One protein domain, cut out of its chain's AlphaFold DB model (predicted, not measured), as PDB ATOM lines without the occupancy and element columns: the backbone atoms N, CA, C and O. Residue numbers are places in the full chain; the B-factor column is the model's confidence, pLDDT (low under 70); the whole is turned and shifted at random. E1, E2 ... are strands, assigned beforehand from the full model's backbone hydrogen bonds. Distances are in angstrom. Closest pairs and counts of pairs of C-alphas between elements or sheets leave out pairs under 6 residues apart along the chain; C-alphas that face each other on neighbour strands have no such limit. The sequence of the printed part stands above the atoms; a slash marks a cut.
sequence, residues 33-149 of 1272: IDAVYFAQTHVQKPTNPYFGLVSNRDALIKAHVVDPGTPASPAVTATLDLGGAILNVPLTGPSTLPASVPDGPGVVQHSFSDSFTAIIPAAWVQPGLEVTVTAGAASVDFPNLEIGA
ATOM      1  N   ILE A  33     219.094 334.144 197.205       96.44
ATOM      2  CA  ILE A  33     218.085 333.929 196.163       96.44
ATOM      3  C   ILE A  33     217.956 335.259 195.418       96.44
ATOM      4  O   ILE A  33     217.363 336.204 195.939       96.44
ATOM      5  N   ASP A  34     218.551 335.349 194.232       94.00
ATOM      6  CA  ASP A  34     218.663 336.608 193.484       94.00
ATOM      7  C   ASP A  34     217.416 336.887 192.630       94.00
ATOM      8  O   ASP A  34     217.037 338.039 192.408       94.00
ATOM      9  N   ALA A  35     216.740 335.831 192.176       95.94
ATOM     10  CA  ALA A  35     215.498 335.926 191.422       95.94
ATOM     11  C   ALA A  35     214.651 334.661 191.581       95.94
ATOM     12  O   ALA A  35     215.178 333.555 191.698       95.94
ATOM     13  N   VAL A  36     213.331 334.831 191.523       97.62
ATOM     14  CA  VAL A  36     212.371 333.737 191.358       97.62
ATOM     15  C   VAL A  36     211.437 334.110 190.215       97.62
ATOM     16  O   VAL A  36     210.924 335.231 190.169       97.62
ATOM     17  N   TYR A  37     211.255 333.180 189.291       98.12
ATOM     18  CA  TYR A  37     210.353 333.293 188.157       98.12
ATOM     19  C   TYR A  37     209.285 332.217 188.252       98.12
ATOM     20  O   TYR A  37     209.539 331.131 188.777       98.12
ATOM     21  N   PHE A  38     208.136 332.519 187.666       98.50
ATOM     22  CA  PHE A  38     207.097 331.551 187.383       98.50
ATOM     23  C   PHE A  38     206.854 331.512 185.877       98.50
ATOM     24  O   PHE A  38     207.104 332.514 185.196       98.50
ATOM     25  N   ALA A  39     206.415 330.371 185.350       97.94
ATOM     26  CA  ALA A  39     206.092 330.267 183.934       97.94
ATOM     27  C   ALA A  39     204.918 329.330 183.648       97.94
ATOM     28  O   ALA A  39     204.862 328.215 184.160       97.94
ATOM     29  N   GLN A  40     204.035 329.805 182.774       97.19
ATOM     30  CA  GLN A  40     203.041 329.015 182.046       97.19
ATOM     31  C   GLN A  40     203.267 329.223 180.551       97.19
ATOM     32  O   GLN A  40     203.778 328.330 179.896       97.19
ATOM     33  N   THR A  41     203.012 330.437 180.046       96.31
ATOM     34  CA  THR A  41     203.319 330.816 178.651       96.31
ATOM     35  C   THR A  41     204.625 331.599 178.518       96.31
ATOM     36  O   THR A  41     205.245 331.607 177.459       96.31
ATOM     37  N   HIS A  42     205.050 332.285 179.585       97.25
ATOM     38  CA  HIS A  42     206.240 333.136 179.620       97.25
ATOM     39  C   HIS A  42     206.948 333.036 180.967       97.25
ATOM     40  O   HIS A  42     206.295 332.932 182.004       97.25
ATOM     41  N   VAL A  43     208.279 333.131 180.965       97.50
ATOM     42  CA  VAL A  43     209.080 333.100 182.193       97.50
ATOM     43  C   VAL A  43     209.177 334.497 182.795       97.50
ATOM     44  O   VAL A  43     209.914 335.355 182.307       97.50
ATOM     45  N   GLN A  44     208.441 334.742 183.877       96.44
ATOM     46  CA  GLN A  44     208.263 336.080 184.434       96.44
ATOM     47  C   GLN A  44     208.463 336.119 185.947       96.44
ATOM     48  O   GLN A  44     208.162 335.176 186.672       96.44
ATOM     49  N   LYS A  45     208.947 337.260 186.445       95.81
ATOM     50  CA  LYS A  45     208.899 337.564 187.879       95.81
ATOM     51  C   LYS A  45     207.503 338.071 188.246       95.81
ATOM     52  O   LYS A  45     206.940 338.810 187.438       95.81
ATOM     53  N   PRO A  46     207.024 337.857 189.483       95.56
ATOM     54  CA  PRO A  46     205.771 338.453 189.962       95.56
ATOM     55  C   PRO A  46     205.729 339.988 189.907       95.56
ATOM     56  O   PRO A  46     204.669 340.590 189.974       95.56
ATOM     57  N   THR A  47     206.885 340.649 189.787       93.38
ATOM     58  CA  THR A  47     206.981 342.106 189.622       93.38
ATOM     59  C   THR A  47     206.874 342.578 188.165       93.38
ATOM     60  O   THR A  47     206.976 343.780 187.922       93.38
ATOM     61  N   ASN A  48     206.770 341.673 187.183       94.38
ATOM     62  CA  ASN A  48     206.557 342.043 185.780       94.38
ATOM     63  C   ASN A  48     205.129 342.617 185.629       94.38
ATOM     64  O   ASN A  48     204.192 342.000 186.123       94.38
ATOM     65  N   PRO A  49     204.933 343.769 184.954       93.75
ATOM     66  CA  PRO A  49     203.611 344.390 184.800       93.75
ATOM     67  C   PRO A  49     202.583 343.552 184.019       93.75
ATOM     68  O   PRO A  49     201.411 343.914 184.007       93.75
ATOM     69  N   TYR A  50     203.011 342.489 183.338       95.88
ATOM     70  CA  TYR A  50     202.159 341.571 182.576       95.88
ATOM     71  C   TYR A  50     202.072 340.179 183.218       95.88
ATOM     72  O   TYR A  50     201.492 339.266 182.623       95.88
ATOM     73  N   PHE A  51     202.643 340.016 184.419       96.50
ATOM     74  CA  PHE A  51     202.573 338.780 185.189       96.50
ATOM     75  C   PHE A  51     201.125 338.392 185.483       96.50
ATOM     76  O   PHE A  51     200.293 339.241 185.773       96.50
ATOM     77  N   GLY A  52     200.839 337.101 185.411       95.94
ATOM     78  CA  GLY A  52     199.580 336.524 185.857       95.94
ATOM     79  C   GLY A  52     199.530 335.057 185.466       95.94
ATOM     80  O   GLY A  52     199.860 334.717 184.327       95.94
ATOM     81  N   LEU A  53     199.161 334.200 186.411       97.94
ATOM     82  CA  LEU A  53     198.976 332.773 186.168       97.94
ATOM     83  C   LEU A  53     197.499 332.478 185.916       97.94
ATOM     84  O   LEU A  53     196.621 333.122 186.480       97.94
ATOM     85  N   VAL A  54     197.227 331.492 185.081       98.12
ATOM     86  CA  VAL A  54     195.907 330.906 184.865       98.12
ATOM     87  C   VAL A  54     195.677 329.852 185.946       98.12
ATOM     88  O   VAL A  54     196.569 329.034 186.193       98.12
ATOM     89  N   SER A  55     194.517 329.883 186.605       97.88
ATOM     90  CA  SER A  55     194.163 328.866 187.606       97.88
ATOM     91  C   SER A  55     194.004 327.483 186.978       97.88
ATOM     92  O   SER A  55     193.727 327.380 185.786       97.88
ATOM     93  N   ASN A  56     194.120 326.420 187.782       97.12
ATOM     94  CA  ASN A  56     194.000 325.029 187.312       97.12
ATOM     95  C   ASN A  56     194.963 324.675 186.168       97.12
ATOM     96  O   ASN A  56     194.681 323.799 185.359       97.12
ATOM     97  N   ARG A  57     196.129 325.317 186.122       97.50
ATOM     98  CA  ARG A  57     197.167 325.003 185.144       97.50
ATOM     99  C   ARG A  57     198.522 324.962 185.820       97.50
ATOM    100  O   ARG A  57     198.866 325.879 186.566       97.50
ATOM    101  N   ASP A  58     199.281 323.903 185.556       98.25
ATOM    102  CA  ASP A  58     200.631 323.724 186.087       98.25
ATOM    103  C   ASP A  58     201.481 324.977 185.850       98.25
ATOM    104  O   ASP A  58     201.342 325.662 184.837       98.25
ATOM    105  N   ALA A  59     202.365 325.298 186.790       98.38
ATOM    106  CA  ALA A  59     203.267 326.433 186.649       98.38
ATOM    107  C   ALA A  59     204.692 326.036 187.024       98.38
ATOM    108  O   ALA A  59     204.946 325.529 188.116       98.38
ATOM    109  N   LEU A  60     205.654 326.326 186.155       98.62
ATOM    110  CA  LEU A  60     207.064 326.248 186.517       98.62
ATOM    111  C   LEU A  60     207.350 327.266 187.623       98.62
ATOM    112  O   LEU A  60     206.979 328.429 187.490       98.62
ATOM    113  N   ILE A  61     208.095 326.866 188.653       98.56
ATOM    114  CA  ILE A  61     208.825 327.774 189.539       98.56
ATOM    115  C   ILE A  61     210.326 327.613 189.298       98.56
ATOM    116  O   ILE A  61     210.844 326.499 189.277       98.56
ATOM    117  N   LYS A  62     211.039 328.728 189.112       98.00
ATOM    118  CA  LYS A  62     212.484 328.764 188.842       98.00
ATOM    119  C   LYS A  62     213.179 329.764 189.753       98.00
ATOM    120  O   LYS A  62     212.921 330.959 189.656       98.00
ATOM    121  N   ALA A  63     214.104 329.304 190.587       97.88
ATOM    122  CA  ALA A  63     214.872 330.124 191.516       97.88
ATOM    123  C   ALA A  63     216.357 330.195 191.124       97.88
ATOM    124  O   ALA A  63     217.039 329.178 190.969       97.88
ATOM    125  N   HIS A  64     216.874 331.417 191.002       96.69
ATOM    126  CA  HIS A  64     218.303 331.706 190.907       96.69
ATOM    127  C   HIS A  64     218.895 331.738 192.310       96.69
ATOM    128  O   HIS A  64     218.805 332.747 193.009       96.69
ATOM    129  N   VAL A  65     219.487 330.619 192.719       96.69
ATOM    130  CA  VAL A  65     220.226 330.515 193.982       96.69
ATOM    131  C   VAL A  65     221.710 330.591 193.664       96.69
ATOM    132  O   VAL A  65     222.217 329.769 192.901       96.69
ATOM    133  N   VAL A  66     222.402 331.580 194.223       95.19
ATOM    134  CA  VAL A  66     223.802 331.867 193.890       95.19
ATOM    135  C   VAL A  66     224.650 332.002 195.141       95.19
ATOM    136  O   VAL A  66     224.158 332.283 196.236       95.19
ATOM    137  N   ASP A  67     225.952 331.811 194.969       94.00
ATOM    138  CA  ASP A  67     226.937 332.111 195.997       94.00
ATOM    139  C   ASP A  67     228.319 332.327 195.343       94.00
ATOM    140  O   ASP A  67     228.817 331.414 194.676       94.00
ATOM    141  N   PRO A  68     228.991 333.481 195.551       91.12
ATOM    142  CA  PRO A  68     230.300 333.770 194.954       91.12
ATOM    143  C   PRO A  68     231.393 332.730 195.245       91.12
ATOM    144  O   PRO A  68     232.389 332.675 194.524       91.12
ATOM    145  N   GLY A  69     231.246 331.937 196.313       90.19
ATOM    146  CA  GLY A  69     232.162 330.858 196.681       90.19
ATOM    147  C   GLY A  69     231.874 329.507 196.017       90.19
ATOM    148  O   GLY A  69     232.610 328.557 196.281       90.19
ATOM    149  N   THR A  70     230.814 329.408 195.207       90.38
ATOM    150  CA  THR A  70     230.368 328.197 194.492       90.38
ATOM    151  C   THR A  70     230.374 326.911 195.346       90.38
ATOM    152  O   THR A  70     230.992 325.915 194.955       90.38
ATOM    153  N   PRO A  71     229.766 326.909 196.551       92.81
ATOM    154  CA  PRO A  71     229.692 325.729 197.406       92.81
ATOM    155  C   PRO A  71     228.778 324.650 196.806       92.81
ATOM    156  O   PRO A  71     228.078 324.871 195.816       92.81
ATOM    157  N   ALA A  72     228.750 323.474 197.440       93.25
ATOM    158  CA  ALA A  72     227.723 322.473 197.162       93.25
ATOM    159  C   ALA A  72     226.325 323.062 197.404       93.25
ATOM    160  O   ALA A  72     226.116 323.800 198.372       93.25
ATOM    161  N   SER A  73     225.389 322.728 196.525       94.25
ATOM    162  CA  SER A  73     224.028 323.248 196.580       94.25
ATOM    163  C   SER A  73     223.302 322.828 197.863       94.25
ATOM    164  O   SER A  73     223.335 321.645 198.216       94.25
ATOM    165  N   PRO A  74     222.639 323.757 198.582       93.25
ATOM    166  CA  PRO A  74     221.737 323.394 199.664       93.25
ATOM    167  C   PRO A  74     220.468 322.741 199.099       93.25
ATOM    168  O   PRO A  74     220.183 322.834 197.905       93.25
ATOM    169  N   ALA A  75     219.664 322.131 199.970       94.19
ATOM    170  CA  ALA A  75     218.286 321.814 199.613       94.19
ATOM    171  C   ALA A  75     217.523 323.118 199.329       94.19
ATOM    172  O   ALA A  75     217.609 324.070 200.115       94.19
ATOM    173  N   VAL A  76     216.797 323.140 198.213       97.88
ATOM    174  CA  VAL A  76     215.925 324.250 197.820       97.88
ATOM    175  C   VAL A  76     214.493 323.735 197.784       97.88
ATOM    176  O   VAL A  76     214.220 322.668 197.234       97.88
ATOM    177  N   THR A  77     213.575 324.453 198.418       98.00
ATOM    178  CA  THR A  77     212.176 324.032 198.551       98.00
ATOM    179  C   THR A  77     211.260 325.231 198.374       98.00
ATOM    180  O   THR A  77     211.529 326.295 198.932       98.00
ATOM    181  N   ALA A  78     210.182 325.052 197.617       98.38
ATOM    182  CA  ALA A  78     209.055 325.965 197.583       98.38
ATOM    183  C   ALA A  78     207.960 325.428 198.507       98.38
ATOM    184  O   ALA A  78     207.462 324.323 198.313       98.38
ATOM    185  N   THR A  79     207.614 326.195 199.532       98.44
ATOM    186  CA  THR A  79     206.463 325.932 200.398       98.44
ATOM    187  C   THR A  79     205.270 326.673 199.818       98.44
ATOM    188  O   THR A  79     205.315 327.895 199.698       98.44
ATOM    189  N   LEU A  80     204.238 325.933 199.438       98.50
ATOM    190  CA  LEU A  80     202.965 326.444 198.951       98.50
ATOM    191  C   LEU A  80     201.981 326.486 200.121       98.50
ATOM    192  O   LEU A  80     201.848 325.477 200.814       98.50
ATOM    193  N   ASP A  81     201.305 327.612 200.326       97.81
ATOM    194  CA  ASP A  81     200.189 327.762 201.265       97.81
ATOM    195  C   ASP A  81     198.948 328.226 200.499       97.81
ATOM    196  O   ASP A  81     198.957 329.281 199.869       97.81
ATOM    197  N   LEU A  82     197.887 327.424 200.533       96.00
ATOM    198  CA  LEU A  82     196.596 327.773 199.952       96.00
ATOM    199  C   LEU A  82     195.519 327.660 201.031       96.00
ATOM    200  O   LEU A  82     195.058 326.569 201.370       96.00
ATOM    201  N   GLY A  83     195.137 328.798 201.613       90.81
ATOM    202  CA  GLY A  83     194.110 328.846 202.659       90.81
ATOM    203  C   GLY A  83     194.449 328.027 203.915       90.81
ATOM    204  O   GLY A  83     193.538 327.569 204.606       90.81
ATOM    205  N   GLY A  84     195.737 327.822 204.215       92.44
ATOM    206  CA  GLY A  84     196.243 327.021 205.331       92.44
ATOM    207  C   GLY A  84     196.595 325.571 204.975       92.44
ATOM    208  O   GLY A  84     197.131 324.855 205.828       92.44
ATOM    209  N   ALA A  85     196.310 325.112 203.752       96.69
ATOM    210  CA  ALA A  85     196.834 323.848 203.242       96.69
ATOM    211  C   ALA A  85     198.288 324.047 202.797       96.69
ATOM    212  O   ALA A  85     198.558 324.959 202.026       96.69
ATOM    213  N   ILE A  86     199.211 323.191 203.254       97.88
ATOM    214  CA  ILE A  86     200.650 323.330 202.978       97.88
ATOM    215  C   ILE A  86     201.174 322.188 202.101       97.88
ATOM    216  O   ILE A  86     200.994 321.019 202.450       97.88
ATOM    217  N   LEU A  87     201.906 322.519 201.034       98.12
ATOM    218  CA  LEU A  87     202.689 321.571 200.230       98.12
ATOM    219  C   LEU A  87     204.140 322.036 200.100       98.12
ATOM    220  O   LEU A  87     204.414 323.161 199.705       98.12
ATOM    221  N   ASN A  88     205.085 321.143 200.394       97.81
ATOM    222  CA  ASN A  88     206.509 321.392 200.187       97.81
ATOM    223  C   ASN A  88     206.961 320.747 198.877       97.81
ATOM    224  O   ASN A  88     207.003 319.521 198.776       97.81
ATOM    225  N   VAL A  89     207.339 321.568 197.902       98.00
ATOM    226  CA  VAL A  89     207.829 321.140 196.592       98.00
ATOM    227  C   VAL A  89     209.358 321.260 196.568       98.00
ATOM    228  O   VAL A  89     209.882 322.377 196.639       98.00
ATOM    229  N   PRO A  90     210.115 320.150 196.511       97.56
ATOM    230  CA  PRO A  90     211.566 320.209 196.366       97.56
ATOM    231  C   PRO A  90     211.942 320.688 194.957       97.56
ATOM    232  O   PRO A  90     211.397 320.199 193.970       97.56
ATOM    233  N   LEU A  91     212.887 321.625 194.860       97.94
ATOM    234  CA  LEU A  91     213.391 322.109 193.573       97.94
ATOM    235  C   LEU A  91     214.694 321.395 193.201       97.94
ATOM    236  O   LEU A  91     215.598 321.248 194.025       97.94
ATOM    237  N   THR A  92     214.805 321.017 191.929       96.44
ATOM    238  CA  THR A  92     215.981 320.357 191.350       96.44
ATOM    239  C   THR A  92     216.839 321.373 190.605       96.44
ATOM    240  O   THR A  92     216.311 322.214 189.879       96.44
ATOM    241  N   GLY A  93     218.158 321.317 190.783       94.44
ATOM    242  CA  GLY A  93     219.095 322.267 190.183       94.44
ATOM    243  C   GLY A  93     220.541 321.758 190.173       94.44
ATOM    244  O   GLY A  93     220.773 320.568 190.411       94.44
ATOM    245  N   PRO A  94     221.532 322.627 189.901       93.75
ATOM    246  CA  PRO A  94     222.934 322.226 189.788       93.75
ATOM    247  C   PRO A  94     223.486 321.655 191.098       93.75
ATOM    248  O   PRO A  94     223.074 322.048 192.186       93.75
ATOM    249  N   SER A  95     224.487 320.774 191.012       93.69
ATOM    250  CA  SER A  95     225.138 320.164 192.186       93.69
ATOM    251  C   SER A  95     225.992 321.142 193.009       93.69
ATOM    252  O   SER A  95     226.288 320.890 194.178       93.69
ATOM    253  N   THR A  96     226.406 322.253 192.400       94.00
ATOM    254  CA  THR A  96     227.136 323.358 193.037       94.00
ATOM    255  C   THR A  96     226.495 324.678 192.648       94.00
ATOM    256  O   THR A  96     226.121 324.844 191.486       94.00
ATOM    257  N   LEU A  97     226.422 325.627 193.579       93.75
ATOM    258  CA  LEU A  97     225.829 326.927 193.293       93.75
ATOM    259  C   LEU A  97     226.672 327.704 192.271       93.75
ATOM    260  O   LEU A  97     227.900 327.751 192.401       93.75
ATOM    261  N   PRO A  98     226.046 328.350 191.276       93.81
ATOM    262  CA  PRO A  98     226.734 329.303 190.420       93.81
ATOM    263  C   PRO A  98     227.179 330.539 191.218       93.81
ATOM    264  O   PRO A  98     226.526 330.959 192.173       93.81
ATOM    265  N   ALA A  99     228.288 331.158 190.795       92.19
ATOM    266  CA  ALA A  99     228.812 332.372 191.430       92.19
ATOM    267  C   ALA A  99     227.871 333.579 191.265       92.19
ATOM    268  O   ALA A  99     227.818 334.459 192.121       92.19
ATOM    269  N   SER A 100     227.166 333.615 190.136       92.12
ATOM    270  CA  SER A 100     226.170 334.610 189.747       92.12
ATOM    271  C   SER A 100     225.422 334.090 188.522       92.12
ATOM    272  O   SER A 100     226.047 333.446 187.675       92.12
ATOM    273  N   VAL A 101     224.148 334.440 188.372       92.94
ATOM    274  CA  VAL A 101     223.381 334.214 187.139       92.94
ATOM    275  C   VAL A 101     222.936 335.578 186.605       92.94
ATOM    276  O   VAL A 101     222.406 336.371 187.383       92.94
ATOM    277  N   PRO A 102     223.183 335.911 185.324       90.75
ATOM    278  CA  PRO A 102     222.677 337.146 184.741       90.75
ATOM    279  C   PRO A 102     221.152 337.219 184.836       90.75
ATOM    280  O   PRO A 102     220.454 336.286 184.447       90.75
ATOM    281  N   ASP A 103     220.645 338.349 185.318       90.69
ATOM    282  CA  ASP A 103     219.219 338.601 185.496       90.69
ATOM    283  C   ASP A 103     218.815 339.907 184.805       90.69
ATOM    284  O   ASP A 103     219.545 340.902 184.820       90.69
ATOM    285  N   GLY A 104     217.627 339.893 184.207       86.88
ATOM    286  CA  GLY A 104     217.008 341.035 183.550       86.88
ATOM    287  C   GLY A 104     216.748 340.828 182.052       86.88
ATOM    288  O   GLY A 104     217.367 339.970 181.415       86.88
ATOM    289  N   PRO A 105     215.838 341.628 181.464       86.25
ATOM    290  CA  PRO A 105     215.475 341.519 180.054       86.25
ATOM    291  C   PRO A 105     216.682 341.667 179.118       86.25
ATOM    292  O   PRO A 105     217.522 342.549 179.309       86.25
ATOM    293  N   GLY A 106     216.763 340.800 178.105       84.00
ATOM    294  CA  GLY A 106     217.835 340.791 177.100       84.00
ATOM    295  C   GLY A 106     219.204 340.291 177.584       84.00
ATOM    296  O   GLY A 106     220.107 340.148 176.765       84.00
ATOM    297  N   VAL A 107     219.373 339.998 178.881       87.44
ATOM    298  CA  VAL A 107     220.635 339.476 179.444       87.44
ATOM    299  C   VAL A 107     220.483 338.125 180.140       87.44
ATOM    300  O   VAL A 107     221.431 337.342 180.126       87.44
ATOM    301  N   VAL A 108     219.313 337.818 180.711       92.00
ATOM    302  CA  VAL A 108     219.029 336.495 181.284       92.00
ATOM    303  C   VAL A 108     218.994 335.431 180.184       92.00
ATOM    304  O   VAL A 108     218.401 335.632 179.125       92.00
ATOM    305  N   GLN A 109     219.649 334.298 180.434       92.06
ATOM    306  CA  GLN A 109     219.573 333.096 179.605       92.06
ATOM    307  C   GLN A 109     218.912 332.015 180.455       92.06
ATOM    308  O   GLN A 109     219.463 331.611 181.476       92.06
ATOM    309  N   HIS A 110     217.694 331.606 180.103       93.56
ATOM    310  CA  HIS A 110     216.965 330.637 180.913       93.56
ATOM    311  C   HIS A 110     217.471 329.219 180.632       93.56
ATOM    312  O   HIS A 110     217.476 328.770 179.492       93.56
ATOM    313  N   SER A 111     217.896 328.522 181.687       92.19
ATOM    314  CA  SER A 111     218.306 327.121 181.644       92.19
ATOM    315  C   SER A 111     217.866 326.389 182.916       92.19
ATOM    316  O   SER A 111     217.699 326.998 183.976       92.19
ATOM    317  N   PHE A 112     217.706 325.069 182.812       92.81
ATOM    318  CA  PHE A 112     217.574 324.172 183.963       92.81
ATOM    319  C   PHE A 112     218.921 323.910 184.653       92.81
ATOM    320  O   PHE A 112     218.967 323.583 185.833       92.81
ATOM    321  N   SER A 113     220.039 324.073 183.938       91.25
ATOM    322  CA  SER A 113     221.371 323.699 184.432       91.25
ATOM    323  C   SER A 113     221.991 324.699 185.409       91.25
ATOM    324  O   SER A 113     222.973 324.372 186.068       91.25
ATOM    325  N   ASP A 114     221.486 325.932 185.467       89.56
ATOM    326  CA  ASP A 114     222.049 327.030 186.268       89.56
ATOM    327  C   ASP A 114     221.102 327.522 187.373       89.56
ATOM    328  O   ASP A 114     221.385 328.510 188.050       89.56
ATOM    329  N   SER A 115     219.965 326.848 187.544       94.62
ATOM    330  CA  SER A 115     218.849 327.296 188.372       94.62
ATOM    331  C   SER A 115     218.176 326.120 189.069       94.62
ATOM    332  O   SER A 115     218.313 324.978 188.647       94.62
ATOM    333  N   PHE A 116     217.417 326.406 190.122       97.75
ATOM    334  CA  PHE A 116     216.577 325.423 190.800       97.75
ATOM    335  C   PHE A 116     215.159 325.517 190.259       97.75
ATOM    336  O   PHE A 116     214.619 326.617 190.180       97.75
ATOM    337  N   THR A 117     214.562 324.394 189.883       98.25
ATOM    338  CA  THR A 117     213.256 324.351 189.218       98.25
ATOM    339  C   THR A 117     212.361 323.251 189.766       98.25
ATOM    340  O   THR A 117     212.851 322.229 190.249       98.25
ATOM    341  N   ALA A 118     211.054 323.479 189.711       97.88
ATOM    342  CA  ALA A 118     210.019 322.478 189.944       97.88
ATOM    343  C   ALA A 118     208.723 322.902 189.240       97.88
ATOM    344  O   ALA A 118     208.584 324.065 188.859       97.88
ATOM    345  N   ILE A 119     207.773 321.979 189.121       98.31
ATOM    346  CA  ILE A 119     206.404 322.285 188.703       98.31
ATOM    347  C   ILE A 119     205.529 322.430 189.950       98.31
ATOM    348  O   ILE A 119     205.545 321.580 190.841       98.31
ATOM    349  N   ILE A 120     204.794 323.535 190.020       98.44
ATOM    350  CA  ILE A 120     203.676 323.730 190.934       98.44
ATOM    351  C   ILE A 120     202.459 323.056 190.291       98.44
ATOM    352  O   ILE A 120     202.091 323.464 189.188       98.44
ATOM    353  N   PRO A 121     201.835 322.065 190.952       98.00
ATOM    354  CA  PRO A 121     200.679 321.374 190.391       98.00
ATOM    355  C   PRO A 121     199.485 322.311 190.174       98.00
ATOM    356  O   PRO A 121     199.205 323.161 191.021       98.00
ATOM    357  N   ALA A 122     198.729 322.090 189.104       97.50
ATOM    358  CA  ALA A 122     197.554 322.851 188.679       97.50
ATOM    359  C   ALA A 122     196.548 323.095 189.812       97.50
ATOM    360  O   ALA A 122     196.080 324.217 190.009       97.50
ATOM    361  N   ALA A 123     196.281 322.066 190.620       96.94
ATOM    362  CA  ALA A 123     195.365 322.141 191.759       96.94
ATOM    363  C   ALA A 123     195.792 323.158 192.838       96.94
ATOM    364  O   ALA A 123     194.957 323.612 193.616       96.94
ATOM    365  N   TRP A 124     197.078 323.524 192.895       97.69
ATOM    366  CA  TRP A 124     197.611 324.530 193.820       97.69
ATOM    367  C   TRP A 124     197.661 325.931 193.217       97.69
ATOM    368  O   TRP A 124     197.682 326.906 193.966       97.69
ATOM    369  N   VAL A 125     197.663 326.056 191.887       97.94
ATOM    370  CA  VAL A 125     197.629 327.348 191.193       97.94
ATOM    371  C   VAL A 125     196.200 327.884 191.238       97.94
ATOM    372  O   VAL A 125     195.415 327.673 190.320       97.94
ATOM    373  N   GLN A 126     195.857 328.538 192.349       96.19
ATOM    374  CA  GLN A 126     194.533 329.096 192.640       96.19
ATOM    375  C   GLN A 126     194.647 330.506 193.230       96.19
ATOM    376  O   GLN A 126     195.663 330.815 193.866       96.19
ATOM    377  N   PRO A 127     193.609 331.358 193.113       95.75
ATOM    378  CA  PRO A 127     193.586 332.647 193.790       95.75
ATOM    379  C   PRO A 127     193.808 332.477 195.300       95.75
ATOM    380  O   PRO A 127     193.141 331.682 195.958       95.75
ATOM    381  N   GLY A 128     194.759 333.235 195.852       93.38
ATOM    382  CA  GLY A 128     195.141 333.150 197.266       93.38
ATOM    383  C   GLY A 128     196.318 332.219 197.579       93.38
ATOM    384  O   GLY A 128     196.669 332.106 198.750       93.38
ATOM    385  N   LEU A 129     196.947 331.591 196.577       96.88
ATOM    386  CA  LEU A 129     198.204 330.863 196.763       96.88
ATOM    387  C   LEU A 129     199.325 331.804 197.240       96.88
ATOM    388  O   LEU A 129     199.682 332.773 196.560       96.88
ATOM    389  N   GLU A 130     199.946 331.452 198.363       97.81
ATOM    390  CA  GLU A 130     201.183 332.044 198.857       97.81
ATOM    391  C   GLU A 130     202.356 331.077 198.631       97.81
ATOM    392  O   GLU A 130     202.240 329.866 198.835       97.81
ATOM    393  N   VAL A 131     203.513 331.596 198.208       98.50
ATOM    394  CA  VAL A 131     204.706 330.774 197.933       98.50
ATOM    395  C   VAL A 131     205.912 331.301 198.692       98.50
ATOM    396  O   VAL A 131     206.265 332.469 198.573       98.50
ATOM    397  N   THR A 132     206.599 330.425 199.420       98.38
ATOM    398  CA  THR A 132     207.867 330.729 200.098       98.38
ATOM    399  C   THR A 132     208.980 329.852 199.543       98.38
ATOM    400  O   THR A 132     208.925 328.631 199.673       98.38
ATOM    401  N   VAL A 133     210.011 330.444 198.940       98.44
ATOM    402  CA  VAL A 133     211.185 329.705 198.449       98.44
ATOM    403  C   VAL A 133     212.308 329.803 199.467       98.44
ATOM    404  O   VAL A 133     212.763 330.902 199.771       98.44
ATOM    405  N   THR A 134     212.799 328.664 199.951       97.88
ATOM    406  CA  THR A 134     213.897 328.582 200.923       97.88
ATOM    407  C   THR A 134     215.099 327.848 200.331       97.88
ATOM    408  O   THR A 134     214.951 326.776 199.747       97.88
ATOM    409  N   ALA A 135     216.298 328.404 200.518       95.94
ATOM    410  CA  ALA A 135     217.579 327.818 200.129       95.94
ATOM    411  C   ALA A 135     218.595 327.978 201.273       95.94
ATOM    412  O   ALA A 135     219.181 329.046 201.480       95.94
ATOM    413  N   GLY A 136     218.792 326.921 202.064       87.94
ATOM    414  CA  GLY A 136     219.597 327.004 203.285       87.94
ATOM    415  C   GLY A 136     219.008 328.007 204.289       87.94
ATOM    416  O   GLY A 136     217.945 327.764 204.848       87.94
ATOM    417  N   ALA A 137     219.707 329.121 204.538       87.94
ATOM    418  CA  ALA A 137     219.236 330.200 205.419       87.94
ATOM    419  C   ALA A 137     218.566 331.372 204.672       87.94
ATOM    420  O   ALA A 137     218.060 332.290 205.320       87.94
ATOM    421  N   ALA A 138     218.593 331.379 203.335       94.00
ATOM    422  CA  ALA A 138     217.930 332.390 202.518       94.00
ATOM    423  C   ALA A 138     216.462 332.005 202.278       94.00
ATOM    424  O   ALA A 138     216.168 330.832 202.052       94.00
ATOM    425  N   SER A 139     215.560 332.989 202.306       96.50
ATOM    426  CA  SER A 139     214.137 332.808 201.997       96.50
ATOM    427  C   SER A 139     213.578 334.028 201.269       96.50
ATOM    428  O   SER A 139     214.017 335.150 201.543       96.50
ATOM    429  N   VAL A 140     212.625 333.811 200.364       97.50
ATOM    430  CA  VAL A 140     211.847 334.856 199.679       97.50
ATOM    431  C   VAL A 140     210.375 334.448 199.654       97.50
ATOM    432  O   VAL A 140     210.065 333.319 199.274       97.50
ATOM    433  N   ASP A 141     209.496 335.388 200.008       97.12
ATOM    434  CA  ASP A 141     208.058 335.154 200.167       97.12
ATOM    435  C   ASP A 141     207.254 335.891 199.081       97.12
ATOM    436  O   ASP A 141     207.517 337.059 198.769       97.12
ATOM    437  N   PHE A 142     206.229 335.225 198.551       97.31
ATOM    438  CA  PHE A 142     205.273 335.729 197.565       97.31
ATOM    439  C   PHE A 142     203.847 335.580 198.114       97.31
ATOM    440  O   PHE A 142     203.182 334.592 197.816       97.31
ATOM    441  N   PRO A 143     203.365 336.543 198.921       92.94
ATOM    442  CA  PRO A 143     202.069 336.433 199.601       92.94
ATOM    443  C   PRO A 143     200.864 336.830 198.732       92.94
ATOM    444  O   PRO A 143     199.735 336.768 199.189       92.94
ATOM    445  N   ASN A 144     201.087 337.344 197.517       85.19
ATOM    446  CA  ASN A 144     200.018 337.809 196.626       85.19
ATOM    447  C   ASN A 144     200.408 337.531 195.170       85.19
ATOM    448  O   ASN A 144     200.791 338.453 194.445       85.19
ATOM    449  N   LEU A 145     200.395 336.264 194.756       94.62
ATOM    450  CA  LEU A 145     200.545 335.936 193.338       94.62
ATOM    451  C   LEU A 145     199.261 336.305 192.585       94.62
ATOM    452  O   LEU A 145     198.159 335.988 193.026       94.62
ATOM    453  N   GLU A 146     199.412 336.988 191.450       95.50
ATOM    454  CA  GLU A 146     198.294 337.271 190.547       95.50
ATOM    455  C   GLU A 146     197.920 335.987 189.804       95.50
ATOM    456  O   GLU A 146     198.679 335.496 188.968       95.50
ATOM    457  N   ILE A 147     196.771 335.420 190.172       97.56
ATOM    458  CA  ILE A 147     196.239 334.179 189.617       97.56
ATOM    459  C   ILE A 147     194.793 334.452 189.190       97.56
ATOM    460  O   ILE A 147     193.969 334.870 190.007       97.56
ATOM    461  N   GLY A 148     194.539 334.296 187.894       96.38
ATOM    462  CA  GLY A 148     193.299 334.628 187.199       96.38
ATOM    463  C   GLY A 148     192.371 333.431 187.012       96.38
ATOM    464  O   GLY A 148     192.496 332.419 187.700       96.38
ATOM    465  N   ALA A 149     191.432 333.533 186.078       97.38
ATOM    466  CA  ALA A 149     190.385 332.526 185.894       97.38
ATOM    467  C   ALA A 149     190.917 331.174 185.378       97.38
ATOM    468  O   ALA A 149     191.832 331.170 184.553       97.38
TER     469      ALA A 149
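This is residues 33 to 149 of the 1272 residues of an uncharacterized protein of Akkermansiaceae bacterium (UniProt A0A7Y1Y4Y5). Little regular structure, yet a clear sandwich: sheet E1, E2, E5 faces sheet E4, E3, E6, E7, strands crossed at 37 degrees, with long loops at residues 40 to 58 and 92 to 115. The 117 printed residues include seven named strands, E1 to E7 in order, holding 46 residues; both sheets are antiparallel, the class all strand. The whole is compact, radius of gyration of the C-alphas 13.7 A, spanning 42 by 32 by 18 A.

E1, residues 33 to 39, begins at C-alpha 33 (218.085, 333.929, 196.163). E2 is 59 to 66, 22.4 A long; E3 76 to 82; E4 85 to 91; E5 116 to 120; E6 129 to 135; E7 138 to 142, ending at C-alpha 142 (205.273, 335.729, 197.565).

Within hydrogen-bond range are N 37 and O 62 of hairpin E1 and E2, 2.8 A, and N 79 and O 132 of E3 and E6, 2.8 A. The closest C-alphas of E4 and E5, Leu 91 and Thr 117, are 4.9 A apart.

The printed part has no cut; links E1 to E2 and E4 to E5 are long. No printed residue is under 70 in pLDDT.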